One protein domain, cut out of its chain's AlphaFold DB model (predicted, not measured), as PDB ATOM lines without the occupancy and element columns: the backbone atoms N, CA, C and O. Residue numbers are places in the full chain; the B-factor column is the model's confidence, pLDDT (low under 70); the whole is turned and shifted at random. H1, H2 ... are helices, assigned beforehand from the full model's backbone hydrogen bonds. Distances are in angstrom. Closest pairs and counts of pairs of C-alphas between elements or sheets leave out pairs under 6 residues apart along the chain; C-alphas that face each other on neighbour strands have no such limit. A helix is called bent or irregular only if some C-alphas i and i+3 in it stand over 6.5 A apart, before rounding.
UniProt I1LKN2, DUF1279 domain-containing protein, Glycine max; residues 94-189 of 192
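AT A GLANCE: This is residues 94 to 189 of the 192 residues of the protein "DUF1279 domain-containing protein" of Glycine max (UniProt I1LKN2). A long bent helix, H1, is crossed steeply near its far end by H3, with short H2 packed on H3; H4, after a tight link, sticks out free, and the whole is an open frame with few contacts. The short first arm of H1, H1a, turns away from the long arm H1b and touches no other helix. The printed part has 96 residues with four named helices in the order H1, H2, H3, H4 and no named strand, and the class is all helix. It is only just extended, close to loose, with a radius of gyration of the C-alphas of 18.8 A, and it spans 53 by 35 by 21 A.

IN THESE COORDINATES: H1, residues 94 to 131, was assigned as one helix by its hydrogen bonds but is bent: C-alphas 104 and 107 are 6.9 A apart. Its arm H1a, residues 94 to 104, begins with C-alpha 94 at (11.129, 73.203, -12.519) and is 15.1 A long. Its arm H1b, residues 107 to 131, is 35.8 A long and ends with C-alpha 131 at (-9.597, 34.749, -32.052). H2, residues 134 to 140, is 9.8 A long. H3, residues 147 to 164, measures 25.0 A. H4, residues 170 to 189, is 29.7 A long and ends with C-alpha 189 at (-21.268, 62.042, -2.527). H4 is only just irregular, with C-alphas 175 and 178 at 6.7 A, and has a kink of 27 degrees near residue 177.

HOW THE PARTS SIT: The lines of H1a and H1b stand at a steep tilt of 67 degrees. H1b touches H3 with residues 121 to 128 alone, and H3 touches H1b with residues 154 to 162 alone. Their closest C-alphas, of Cys 124 and Ala 158, are 6.6 A apart, and they run opposite ways at a steep tilt of 63 degrees. H3 also touches H2, with residues 150 to 157 alone; the closest C-alphas, of Val 134 and Thr 154, are 6.0 A apart, and the lines are about perpendicular at 85 degrees. H1b and H2 are close but not clearly touching, with C-alphas of Ile 128 and Val 134 closest at 7.9 A. H3 and H4 are apart, and H4 touches no helix. In H1a, H1b and H2 each O i to N i+4 pair is within hydrogen-bond range; in H3 13 of 14 are, and in H4 14 of 16.

THE WHOLE: The C-alphas farthest apart, of Gly 142 and Glu 189, are 57.6 A apart. Residues 111 to 119, which belong to H1, stand free, and so do residues 163 to 189, of which 170 to 189 belong to H4. The printed part has no cut and no long link; the links H1 to H2 and H3 to H4 are tight, and H2 to H3 is short. The mean pLDDT of the printed part is 80.5; residues 166, 169, 174 and 184 to 189 are under 70.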
ATOM      1  N   LYS A  94      12.066  74.184 -11.938       76.64
ATOM      2  CA  LYS A  94      11.129  73.203 -12.519       76.64
ATOM      3  C   LYS A  94      11.530  71.759 -12.214       76.64
ATOM      4  O   LYS A  94      10.669  70.893 -12.137       76.64
ATOM      5  N   GLY A  95      12.823  71.488 -12.071       83.93
ATOM      6  CA  GLY A  95      13.378  70.181 -11.747       83.93
ATOM      7  C   GLY A  95      13.055  69.774 -10.319       83.93
ATOM      8  O   GLY A  95      12.663  68.632 -10.107       83.93
ATOM      9  N   ASP A  96      13.137  70.701  -9.365       84.63
ATOM     10  CA  ASP A  96      12.756  70.435  -7.977       84.63
ATOM     11  C   ASP A  96      11.235  70.276  -7.825       84.63
ATOM     12  O   ASP A  96      10.792  69.322  -7.187       84.63
ATOM     13  N   GLN A  97      10.424  71.085  -8.523       83.55
ATOM     14  CA  GLN A  97       8.971  70.861  -8.591       83.55
ATOM     15  C   GLN A  97       8.618  69.526  -9.261       83.55
ATOM     16  O   GLN A  97       7.752  68.796  -8.785       83.55
ATOM     17  N   ALA A  98       9.298  69.170 -10.357       83.76
ATOM     18  CA  ALA A  98       9.103  67.883 -11.017       83.76
ATOM     19  C   ALA A  98       9.508  66.724 -10.100       83.76
ATOM     20  O   ALA A  98       8.807  65.720 -10.061       83.76
ATOM     21  N   LYS A  99      10.592  66.857  -9.325       85.49
ATOM     22  CA  LYS A  99      10.979  65.865  -8.316       85.49
ATOM     23  C   LYS A  99       9.934  65.740  -7.219       85.49
ATOM     24  O   LYS A  99       9.633  64.619  -6.840       85.49
ATOM     25  N   GLU A 100       9.358  66.837  -6.735       85.77
ATOM     26  CA  GLU A 100       8.304  66.793  -5.718       85.77
ATOM     27  C   GLU A 100       7.030  66.126  -6.253       85.77
ATOM     28  O   GLU A 100       6.494  65.214  -5.622       85.77
ATOM     29  N   LEU A 101       6.591  66.495  -7.460       83.96
ATOM     30  CA  LEU A 101       5.436  65.872  -8.106       83.96
ATOM     31  C   LEU A 101       5.686  64.395  -8.426       83.96
ATOM     32  O   LEU A 101       4.812  63.562  -8.190       83.96
ATOM     33  N   LEU A 102       6.876  64.030  -8.902       85.97
ATOM     34  CA  LEU A 102       7.241  62.630  -9.126       85.97
ATOM     35  C   LEU A 102       7.410  61.856  -7.809       85.97
ATOM     36  O   LEU A 102       7.048  60.685  -7.751       85.97
ATOM     37  N   ALA A 103       7.885  62.484  -6.735       84.62
ATOM     38  CA  ALA A 103       7.988  61.845  -5.427       84.62
ATOM     39  C   ALA A 103       6.608  61.614  -4.790       84.62
ATOM     40  O   ALA A 103       6.388  60.577  -4.171       84.62
ATOM     41  N   LYS A 104       5.663  62.553  -4.949       84.43
ATOM     42  CA  LYS A 104       4.309  62.448  -4.381       84.43
ATOM     43  C   LYS A 104       3.362  61.611  -5.232       84.43
ATOM     44  O   LYS A 104       2.622  60.793  -4.697       84.43
ATOM     45  N   TYR A 105       3.395  61.799  -6.547       86.89
ATOM     46  CA  TYR A 105       2.445  61.190  -7.476       86.89
ATOM     47  C   TYR A 105       3.093  60.227  -8.462       86.89
ATOM     48  O   TYR A 105       2.400  59.354  -8.969       86.89
ATOM     49  N   GLY A 106       4.398  60.322  -8.725       89.51
ATOM     50  CA  GLY A 106       5.077  59.441  -9.681       89.51
ATOM     51  C   GLY A 106       5.025  57.972  -9.264       89.51
ATOM     52  O   GLY A 106       4.706  57.126 -10.092       89.51
ATOM     53  N   GLY A 107       5.227  57.665  -7.977       89.25
ATOM     54  CA  GLY A 107       5.069  56.302  -7.455       89.25
ATOM     55  C   GLY A 107       3.636  55.768  -7.592       89.25
ATOM     56  O   GLY A 107       3.437  54.645  -8.050       89.25
ATOM     57  N   ALA A 108       2.633  56.590  -7.268       89.88
ATOM     58  CA  ALA A 108       1.220  56.221  -7.382       89.88
ATOM     59  C   ALA A 108       0.769  56.071  -8.846       89.88
ATOM     60  O   ALA A 108       0.075  55.110  -9.184       89.88
ATOM     61  N   TYR A 109       1.200  56.979  -9.726       86.28
ATOM     62  CA  TYR A 109       0.979  56.901 -11.167       86.28
ATOM     63  C   TYR A 109       1.621  55.641 -11.731       86.28
ATOM     64  O   TYR A 109       0.969  54.904 -12.463       86.28
ATOM     65  N   LEU A 110       2.862  55.339 -11.341       91.41
ATOM     66  CA  LEU A 110       3.557  54.148 -11.803       91.41
ATOM     67  C   LEU A 110       2.845  52.877 -11.326       91.41
ATOM     68  O   LEU A 110       2.524  52.029 -12.154       91.41
ATOM     69  N   ALA A 111       2.501  52.775 -10.042       91.38
ATOM     70  CA  ALA A 111       1.770  51.631  -9.494       91.38
ATOM     71  C   ALA A 111       0.407  51.427 -10.180       91.38
ATOM     72  O   ALA A 111       0.053  50.309 -10.574       91.38
ATOM     73  N   THR A 112      -0.334  52.515 -10.398       91.45
ATOM     74  CA  THR A 112      -1.627  52.475 -11.093       91.45
ATOM     75  C   THR A 112      -1.445  52.123 -12.568       91.45
ATOM     76  O   THR A 112      -2.204  51.319 -13.099       91.45
ATOM     77  N   SER A 113      -0.408  52.648 -13.229       89.05
ATOM     78  CA  SER A 113      -0.108  52.359 -14.633       89.05
ATOM     79  C   SER A 113       0.313  50.907 -14.840       89.05
ATOM     80  O   SER A 113      -0.138  50.298 -15.802       89.05
ATOM     81  N   ILE A 114       1.090  50.314 -13.927       91.96
ATOM     82  CA  ILE A 114       1.451  48.889 -13.960       91.96
ATOM     83  C   ILE A 114       0.189  48.043 -13.791       91.96
ATOM     84  O   ILE A 114      -0.057  47.138 -14.585       91.96
ATOM     85  N   THR A 115      -0.656  48.378 -12.815       95.52
ATOM     86  CA  THR A 115      -1.909  47.655 -12.554       95.52
ATOM     87  C   THR A 115      -2.865  47.729 -13.749       95.52
ATOM     88  O   THR A 115      -3.337  46.700 -14.231       95.52
ATOM     89  N   LEU A 116      -3.100  48.927 -14.295       87.92
ATOM     90  CA  LEU A 116      -3.919  49.114 -15.495       87.92
ATOM     91  C   LEU A 116      -3.295  48.457 -16.727       87.92
ATOM     92  O   LEU A 116      -4.027  47.922 -17.557       87.92
ATOM     93  N   SER A 117      -1.963  48.446 -16.840       87.22
ATOM     94  CA  SER A 117      -1.264  47.760 -17.928       87.22
ATOM     95  C   SER A 117      -1.481  46.257 -17.858       87.22
ATOM     96  O   SER A 117      -1.756  45.662 -18.891       87.22
ATOM     97  N   LEU A 118      -1.430  45.640 -16.673       91.26
ATOM     98  CA  LEU A 118      -1.697  44.208 -16.504       91.26
ATOM     99  C   LEU A 118      -3.148  43.852 -16.831       91.26
ATOM    100  O   LEU A 118      -3.386  42.873 -17.530       91.26
ATOM    101  N   ILE A 119      -4.111  44.664 -16.389       93.48
ATOM    102  CA  ILE A 119      -5.528  44.469 -16.727       93.48
ATOM    103  C   ILE A 119      -5.736  44.622 -18.238       93.48
ATOM    104  O   ILE A 119      -6.328  43.755 -18.879       93.48
ATOM    105  N   SER A 120      -5.196  45.688 -18.836       84.83
ATOM    106  CA  SER A 120      -5.253  45.908 -20.284       84.83
ATOM    107  C   SER A 120      -4.561  44.782 -21.053       84.83
ATOM    108  O   SER A 120      -5.033  44.386 -22.119       84.83
ATOM    109  N   PHE A 121      -3.448  44.265 -20.535       82.95
ATOM    110  CA  PHE A 121      -2.708  43.166 -21.133       82.95
ATOM    111  C   PHE A 121      -3.496  41.860 -21.047       82.95
ATOM    112  O   PHE A 121      -3.597  41.162 -22.047       82.95
ATOM    113  N   ALA A 122      -4.122  41.566 -19.907       88.15
ATOM    114  CA  ALA A 122      -4.989  40.406 -19.736       88.15
ATOM    115  C   ALA A 122      -6.184  40.445 -20.698       88.15
ATOM    116  O   ALA A 122      -6.487  39.440 -21.336       88.15
ATOM    117  N   LEU A 123      -6.812  41.613 -20.873       88.87
ATOM    118  CA  LEU A 123      -7.881  41.801 -21.858       88.87
ATOM    119  C   LEU A 123      -7.379  41.571 -23.291       88.87
ATOM    120  O   LEU A 123      -8.016  40.851 -24.055       88.87
ATOM    121  N   CYS A 124      -6.216  42.121 -23.654       79.21
ATOM    122  CA  CYS A 124      -5.617  41.880 -24.970       79.21
ATOM    123  C   CYS A 124      -5.250  40.402 -25.169       79.21
ATOM    124  O   CYS A 124      -5.483  39.850 -26.237       79.21
ATOM    125  N   TYR A 125      -4.712  39.747 -24.141       82.35
ATOM    126  CA  TYR A 125      -4.353  38.335 -24.172       82.35
ATOM    127  C   TYR A 125      -5.585  37.438 -24.311       82.35
ATOM    128  O   TYR A 125      -5.550  36.478 -25.078       82.35
ATOM    129  N   ALA A 126      -6.686  37.760 -23.629       83.35
ATOM    130  CA  ALA A 126      -7.954  37.054 -23.780       83.35
ATOM    131  C   ALA A 126      -8.507  37.201 -25.205       83.35
ATOM    132  O   ALA A 126      -8.893  36.204 -25.808       83.35
ATOM    133  N   LEU A 127      -8.470  38.411 -25.778       81.71
ATOM    134  CA  LEU A 127      -8.866  38.650 -27.172       81.71
ATOM    135  C   LEU A 127      -7.999  37.865 -28.158       81.71
ATOM    136  O   LEU A 127      -8.519  37.290 -29.112       81.71
ATOM    137  N   ILE A 128      -6.686  37.806 -27.916       82.46
ATOM    138  CA  ILE A 128      -5.785  37.040 -28.773       82.46
ATOM    139  C   ILE A 128      -6.063  35.545 -28.659       82.46
ATOM    140  O   ILE A 128      -6.230  34.873 -29.671       82.46
ATOM    141  N   SER A 129      -6.206  35.046 -27.433       77.96
ATOM    142  CA  SER A 129      -6.513  33.639 -27.165       77.96
ATOM    143  C   SER A 129      -7.875  33.212 -27.727       77.96
ATOM    144  O   SER A 129      -8.052  32.040 -28.043       77.96
ATOM    145  N   ALA A 130      -8.832  34.138 -27.848       81.60
ATOM    146  CA  ALA A 130     -10.174  33.856 -28.346       81.60
ATOM    147  C   ALA A 130     -10.307  33.906 -29.879       81.60
ATOM    148  O   ALA A 130     -11.274  33.359 -30.403       81.60
ATOM    149  N   GLY A 131      -9.393  34.561 -30.609       77.15
ATOM    150  CA  GLY A 131      -9.597  34.749 -32.052       77.15
ATOM    151  C   GLY A 131      -8.403  35.170 -32.906       77.15
ATOM    152  O   GLY A 131      -8.564  35.279 -34.118       77.15
ATOM    153  N   ILE A 132      -7.215  35.397 -32.339       78.12
ATOM    154  CA  ILE A 132      -6.007  35.687 -33.124       78.12
ATOM    155  C   ILE A 132      -5.133  34.442 -33.145       78.12
ATOM    156  O   ILE A 132      -4.476  34.083 -32.169       78.12
ATOM    157  N   ASP A 133      -5.118  33.797 -34.306       82.95
ATOM    158  CA  ASP A 133      -4.224  32.690 -34.589       82.95
ATOM    159  C   ASP A 133      -2.801  33.219 -34.822       82.95
ATOM    160  O   ASP A 133      -2.397  33.585 -35.932       82.95
ATOM    161  N   VAL A 134      -2.037  33.270 -33.735       81.88
ATOM    162  CA  VAL A 134      -0.639  33.700 -33.742       81.88
ATOM    163  C   VAL A 134       0.227  32.759 -34.582       81.88
ATOM    164  O   VAL A 134       1.145  33.235 -35.247       81.88
ATOM    165  N   GLN A 135      -0.095  31.457 -34.607       82.56
ATOM    166  CA  GLN A 135       0.573  30.455 -35.442       82.56
ATOM    167  C   GLN A 135       0.462  30.836 -36.918       82.56
ATOM    168  O   GLN A 135       1.478  30.926 -37.606       82.56
ATOM    169  N   SER A 136      -0.748  31.150 -37.393       80.62
ATOM    170  CA  SER A 136      -0.954  31.554 -38.789       80.62
ATOM    171  C   SER A 136      -0.159  32.810 -39.157       80.62
ATOM    172  O   SER A 136       0.452  32.866 -40.223       80.62
ATOM    173  N   LEU A 137      -0.099  33.806 -38.266       80.50
ATOM    174  CA  LEU A 137       0.633  35.050 -38.509       80.50
ATOM    175  C   LEU A 137       2.152  34.836 -38.504       80.50
ATOM    176  O   LEU A 137       2.854  35.410 -39.338       80.50
ATOM    177  N   LEU A 138       2.657  33.976 -37.614       81.60
ATOM    178  CA  LEU A 138       4.071  33.595 -37.547       81.60
ATOM    179  C   LEU A 138       4.505  32.806 -38.790       81.60
ATOM    180  O   LEU A 138       5.542  33.104 -39.389       81.60
ATOM    181  N   GLN A 139       3.660  31.888 -39.262       82.54
ATOM    182  CA  GLN A 139       3.885  31.182 -40.524       82.54
ATOM    183  C   GLN A 139       3.925  32.144 -41.720       82.54
ATOM    184  O   GLN A 139       4.736  31.956 -42.626       82.54
ATOM    185  N   LYS A 140       3.119  33.219 -41.725       84.13
ATOM    186  CA  LYS A 140       3.158  34.245 -42.788       84.13
ATOM    187  C   LYS A 140       4.451  35.059 -42.800       84.13
ATOM    188  O   LYS A 140       4.890  35.442 -43.881       84.13
ATOM    189  N   VAL A 141       5.073  35.303 -41.646       82.27
ATOM    190  CA  VAL A 141       6.404  35.940 -41.574       82.27
ATOM    191  C   VAL A 141       7.557  34.945 -41.767       82.27
ATOM    192  O   VAL A 141       8.718  35.347 -41.747       82.27
ATOM    193  N   GLY A 142       7.257  33.663 -42.000       82.06
ATOM    194  CA  GLY A 142       8.241  32.627 -42.312       82.06
ATOM    195  C   GLY A 142       8.923  32.003 -41.094       82.06
ATOM    196  O   GLY A 142       9.931  31.319 -41.259       82.06
ATOM    197  N   ILE A 143       8.398  32.216 -39.882       82.12
ATOM    198  CA  ILE A 143       8.930  31.598 -38.662       82.12
ATOM    199  C   ILE A 143       8.002  30.461 -38.240       82.12
ATOM    200  O   ILE A 143       6.879  30.690 -37.798       82.12
ATOM    201  N   SER A 144       8.492  29.227 -38.359       80.01
ATOM    202  CA  SER A 144       7.846  28.068 -37.741       80.01
ATOM    203  C   SER A 144       8.132  28.109 -36.245       80.01
ATOM    204  O   SER A 144       9.276  27.933 -35.829       80.01
ATOM    205  N   THR A 145       7.113  28.384 -35.439       79.06
ATOM    206  CA  THR A 145       7.231  28.391 -33.980       79.06
ATOM    207  C   THR A 145       6.626  27.129 -33.386       79.06
ATOM    208  O   THR A 145       5.529  26.742 -33.770       79.06
ATOM    209  N   ASP A 146       7.305  26.521 -32.415       81.07
ATOM    210  CA  ASP A 146       6.706  25.512 -31.533       81.07
ATOM    211  C   ASP A 146       5.784  26.163 -30.491       81.07
ATOM    212  O   ASP A 146       5.801  27.383 -30.318       81.07
ATOM    213  N   ALA A 147       5.034  25.357 -29.732       76.70
ATOM    214  CA  ALA A 147       4.098  25.812 -28.694       76.70
ATOM    215  C   ALA A 147       4.688  26.864 -27.724       76.70
ATOM    216  O   ALA A 147       3.986  27.767 -27.270       76.70
ATOM    217  N   THR A 148       5.991  26.795 -27.425       78.51
ATOM    218  CA  THR A 148       6.695  27.815 -26.625       78.51
ATOM    219  C   THR A 148       6.886  29.126 -27.395       78.51
ATOM    220  O   THR A 148       6.668  30.211 -26.851       78.51
ATOM    221  N   GLY A 149       7.269  29.037 -28.671       78.15
ATOM    222  CA  GLY A 149       7.429  30.186 -29.560       78.15
ATOM    223  C   GLY A 149       6.103  30.885 -29.854       78.15
ATOM    224  O   GLY A 149       6.088  32.107 -29.962       78.15
ATOM    225  N   GLU A 150       4.985  30.151 -29.864       79.95
ATOM    226  CA  GLU A 150       3.645  30.743 -29.946       79.95
ATOM    227  C   GLU A 150       3.392  31.722 -28.814       79.95
ATOM    228  O   GLU A 150       2.894  32.813 -29.065       79.95
ATOM    229  N   LYS A 151       3.736  31.369 -27.567       81.53
ATOM    230  CA  LYS A 151       3.505  32.253 -26.418       81.53
ATOM    231  C   LYS A 151       4.329  33.521 -26.563       81.53
ATOM    232  O   LYS A 151       3.768  34.608 -26.506       81.53
ATOM    233  N   VAL A 152       5.626  33.397 -26.846       83.19
ATOM    234  CA  VAL A 152       6.505  34.559 -27.077       83.19
ATOM    235  C   VAL A 152       5.999  35.411 -28.245       83.19
ATOM    236  O   VAL A 152       5.943  36.634 -28.135       83.19
ATOM    237  N   GLY A 153       5.552  34.780 -29.330       84.03
ATOM    238  CA  GLY A 153       4.927  35.449 -30.465       84.03
ATOM    239  C   GLY A 153       3.600  36.119 -30.109       84.03
ATOM    240  O   GLY A 153       3.346  37.226 -30.565       84.03
ATOM    241  N   THR A 154       2.796  35.518 -29.232       82.91
ATOM    242  CA  THR A 154       1.544  36.086 -28.710       82.91
ATOM    243  C   THR A 154       1.861  37.348 -27.922       82.91
ATOM    244  O   THR A 154       1.226  38.370 -28.136       82.91
ATOM    245  N   PHE A 155       2.878  37.307 -27.054       82.01
ATOM    246  CA  PHE A 155       3.341  38.471 -26.297       82.01
ATOM    247  C   PHE A 155       3.874  39.575 -27.221       82.01
ATOM    248  O   PHE A 155       3.498  40.737 -27.066       82.01
ATOM    249  N   ALA A 156       4.708  39.227 -28.204       85.22
ATOM    250  CA  ALA A 156       5.270  40.180 -29.158       85.22
ATOM    251  C   ALA A 156       4.191  40.806 -30.054       85.22
ATOM    252  O   ALA A 156       4.178  42.019 -30.251       85.22
ATOM    253  N   LEU A 157       3.252  39.997 -30.549       83.85
ATOM    254  CA  LEU A 157       2.126  40.449 -31.357       83.85
ATOM    255  C   LEU A 157       1.150  41.279 -30.525       83.85
ATOM    256  O   LEU A 157       0.721  42.328 -30.988       83.85
ATOM    257  N   ALA A 158       0.845  40.869 -29.291       82.04
ATOM    258  CA  ALA A 158       0.048  41.656 -28.356       82.04
ATOM    259  C   ALA A 158       0.675  43.030 -28.132       82.04
ATOM    260  O   ALA A 158      -0.027  44.034 -28.180       82.04
ATOM    261  N   TYR A 159       1.996  43.087 -27.943       81.39
ATOM    262  CA  TYR A 159       2.738  44.332 -27.774       81.39
ATOM    263  C   TYR A 159       2.738  45.191 -29.050       81.39
ATOM    264  O   TYR A 159       2.479  46.395 -28.991       81.39
ATOM    265  N   ALA A 160       2.962  44.582 -30.218       85.78
ATOM    266  CA  ALA A 160       2.930  45.268 -31.508       85.78
ATOM    267  C   ALA A 160       1.530  45.815 -31.834       85.78
ATOM    268  O   ALA A 160       1.387  46.986 -32.175       85.78
ATOM    269  N   ALA A 161       0.486  45.003 -31.659       81.07
ATOM    270  CA  ALA A 161      -0.907  45.402 -31.833       81.07
ATOM    271  C   ALA A 161      -1.316  46.469 -30.808       81.07
ATOM    272  O   ALA A 161      -2.003  47.430 -31.149       81.07
ATOM    273  N   HIS A 162      -0.840  46.362 -29.565       78.96
ATOM    274  CA  HIS A 162      -1.031  47.380 -28.534       78.96
ATOM    275  C   HIS A 162      -0.466  48.743 -28.960       78.96
ATOM    276  O   HIS A 162      -1.159  49.749 -28.779       78.96
ATOM    277  N   LYS A 163       0.728  48.770 -29.570       79.38
ATOM    278  CA  LYS A 163       1.350  49.976 -30.141       79.38
ATOM    279  C   LYS A 163       0.619  50.478 -31.391       79.38
ATOM    280  O   LYS A 163       0.427  51.681 -31.535       79.38
ATOM    281  N   ALA A 164       0.174  49.584 -32.274       81.01
ATOM    282  CA  ALA A 164      -0.574  49.951 -33.479       81.01
ATOM    283  C   ALA A 164      -1.967  50.521 -33.158       81.01
ATOM    284  O   ALA A 164      -2.457  51.397 -33.862       81.01
ATOM    285  N   ALA A 165      -2.590  50.075 -32.067       71.74
ATOM    286  CA  ALA A 165      -3.888  50.567 -31.611       71.74
ATOM    287  C   ALA A 165      -3.815  51.897 -30.832       71.74
ATOM    288  O   ALA A 165      -4.859  52.423 -30.442       71.74
ATOM    289  N   SER A 166      -2.624  52.459 -30.576       69.53
ATOM    290  CA  SER A 166      -2.477  53.735 -29.856       69.53
ATOM    291  C   SER A 166      -3.286  54.897 -30.469       69.53
ATOM    292  O   SER A 166      -3.931  55.601 -29.692       69.53
ATOM    293  N   PRO A 167      -3.362  55.081 -31.807       72.08
ATOM    294  CA  PRO A 167      -4.152  56.161 -32.411       72.08
ATOM    295  C   PRO A 167      -5.669  55.966 -32.270       72.08
ATOM    296  O   PRO A 167      -6.401  56.932 -32.085       72.08
ATOM    297  N   ILE A 168      -6.152  54.718 -32.291       79.03
ATOM    298  CA  ILE A 168      -7.589  54.396 -32.183       79.03
ATOM    299  C   ILE A 168      -8.102  54.603 -30.752       79.03
ATOM    300  O   ILE A 168      -9.285  54.852 -30.538       79.03
ATOM    301  N   ARG A 169      -7.219  54.533 -29.748       65.72
ATOM    302  CA  ARG A 169      -7.578  54.786 -28.346       65.72
ATOM    303  C   ARG A 169      -7.780  56.270 -28.031       65.72
ATOM    304  O   ARG A 169      -8.421  56.566 -27.024       65.72
ATOM    305  N   PHE A 170      -7.272  57.189 -28.854       71.21
ATOM    306  CA  PHE A 170      -7.331  58.626 -28.569       71.21
ATOM    307  C   PHE A 170      -8.779  59.158 -28.556       71.21
ATOM    308  O   PHE A 170      -9.174  59.726 -27.540       71.21
ATOM    309  N   PRO A 171      -9.631  58.894 -29.570       79.82
ATOM    310  CA  PRO A 171     -10.991  59.443 -29.578       79.82
ATOM    311  C   PRO A 171     -11.908  58.883 -28.472       79.82
ATOM    312  O   PRO A 171     -12.525  59.676 -27.759       79.82
ATOM    313  N   PRO A 172     -11.988  57.553 -28.241       76.96
ATOM    314  CA  PRO A 172     -12.896  57.009 -27.235       76.96
ATOM    315  C   PRO A 172     -12.469  57.318 -25.802       76.96
ATOM    316  O   PRO A 172     -13.329  57.531 -24.958       76.96
ATOM    317  N   THR A 173     -11.163  57.360 -25.501       71.10
ATOM    318  CA  THR A 173     -10.697  57.609 -24.123       71.10
ATOM    319  C   THR A 173     -11.002  59.046 -23.702       71.10
ATOM    320  O   THR A 173     -11.486  59.276 -22.593       71.10
ATOM    321  N   VAL A 174     -10.794  60.012 -24.602       62.55
ATOM    322  CA  VAL A 174     -11.116  61.424 -24.347       62.55
ATOM    323  C   VAL A 174     -12.637  61.615 -24.220       62.55
ATOM    324  O   VAL A 174     -13.080  62.347 -23.341       62.55
ATOM    325  N   ALA A 175     -13.444  60.874 -24.991       81.05
ATOM    326  CA  ALA A 175     -14.904  60.869 -24.850       81.05
ATOM    327  C   ALA A 175     -15.407  60.177 -23.561       81.05
ATOM    328  O   ALA A 175     -16.408  60.597 -22.983       81.05
ATOM    329  N   LEU A 176     -14.722  59.133 -23.082       76.19
ATOM    330  CA  LEU A 176     -15.104  58.376 -21.879       76.19
ATOM    331  C   LEU A 176     -14.664  59.031 -20.567       76.19
ATOM    332  O   LEU A 176     -15.311  58.817 -19.543       76.19
ATOM    333  N   THR A 177     -13.594  59.826 -20.576       78.98
ATOM    334  CA  THR A 177     -13.068  60.512 -19.381       78.98
ATOM    335  C   THR A 177     -14.145  61.290 -18.603       78.98
ATOM    336  O   THR A 177     -14.243  61.077 -17.390       78.98
ATOM    337  N   PRO A 178     -15.016  62.111 -19.232       77.60
ATOM    338  CA  PRO A 178     -16.093  62.780 -18.496       77.60
ATOM    339  C   PRO A 178     -17.143  61.801 -17.941       77.60
ATOM    340  O   PRO A 178     -17.713  62.053 -16.881       77.60
ATOM    341  N   ILE A 179     -17.375  60.662 -18.600       81.45
ATOM    342  CA  ILE A 179     -18.373  59.666 -18.178       81.45
ATOM    343  C   ILE A 179     -17.891  58.911 -16.931       81.45
ATOM    344  O   ILE A 179     -18.645  58.781 -15.963       81.45
ATOM    345  N   LEU A 180     -16.626  58.467 -16.907       71.92
ATOM    346  CA  LEU A 180     -16.037  57.827 -15.723       71.92
ATOM    347  C   LEU A 180     -15.936  58.800 -14.539       71.92
ATOM    348  O   LEU A 180     -16.242  58.416 -13.408       71.92
ATOM    349  N   ALA A 181     -15.557  60.058 -14.794       75.31
ATOM    350  CA  ALA A 181     -15.533  61.096 -13.764       75.31
ATOM    351  C   ALA A 181     -16.935  61.350 -13.179       75.31
ATOM    352  O   ALA A 181     -17.088  61.470 -11.963       75.31
ATOM    353  N   GLY A 182     -17.976  61.342 -14.020       72.18
ATOM    354  CA  GLY A 182     -19.362  61.492 -13.575       72.18
ATOM    355  C   GLY A 182     -19.835  60.367 -12.646       72.18
ATOM    356  O   GLY A 182     -20.581  60.618 -11.701       72.18
ATOM    357  N   TRP A 183     -19.386  59.128 -12.864       74.74
ATOM    358  CA  TRP A 183     -19.770  57.989 -12.020       74.74
ATOM    359  C   TRP A 183     -19.022  57.963 -10.684       74.74
ATOM    360  O   TRP A 183     -19.628  57.639  -9.660       74.74
ATOM    361  N   ILE A 184     -17.732  58.322 -10.669       67.30
ATOM    362  CA  ILE A 184     -16.947  58.348  -9.425       67.30
ATOM    363  C   ILE A 184     -17.378  59.503  -8.514       67.30
ATOM    364  O   ILE A 184     -17.522  59.301  -7.310       67.30
ATOM    365  N   GLY A 185     -17.686  60.676  -9.087       63.04
ATOM    366  CA  GLY A 185     -18.200  61.820  -8.330       63.04
ATOM    367  C   GLY A 185     -19.513  61.491  -7.620       63.04
ATOM    368  O   GLY A 185     -19.675  61.791  -6.440       63.04
ATOM    369  N   LYS A 186     -20.407  60.755  -8.293       61.50
ATOM    370  CA  LYS A 186     -21.678  60.315  -7.702       61.50
ATOM    371  C   LYS A 186     -21.533  59.287  -6.578       61.50
ATOM    372  O   LYS A 186     -22.408  59.224  -5.720       61.50
ATOM    373  N   LYS A 187     -20.483  58.455  -6.578       59.00
ATOM    374  CA  LYS A 187     -20.251  57.508  -5.472       59.00
ATOM    375  C   LYS A 187     -19.645  58.187  -4.247       59.00
ATOM    376  O   LYS A 187     -20.034  57.837  -3.143       59.00
ATOM    377  N   VAL A 188     -18.770  59.178  -4.430       57.51
ATOM    378  CA  VAL A 188     -18.159  59.914  -3.307       57.51
ATOM    379  C   VAL A 188     -19.186  60.752  -2.540       57.51
ATOM    380  O   VAL A 188     -19.069  60.885  -1.328       57.51
ATOM    381  N   GLU A 189     -20.214  61.279  -3.209       55.78
ATOM    382  CA  GLU A 189     -21.268  62.042  -2.527       55.78
ATOM    383  C   GLU A 189     -22.231  61.153  -1.723       55.78
ATOM    384  O   GLU A 189     -22.863  61.624  -0.788       55.78
TER     385      GLU A 189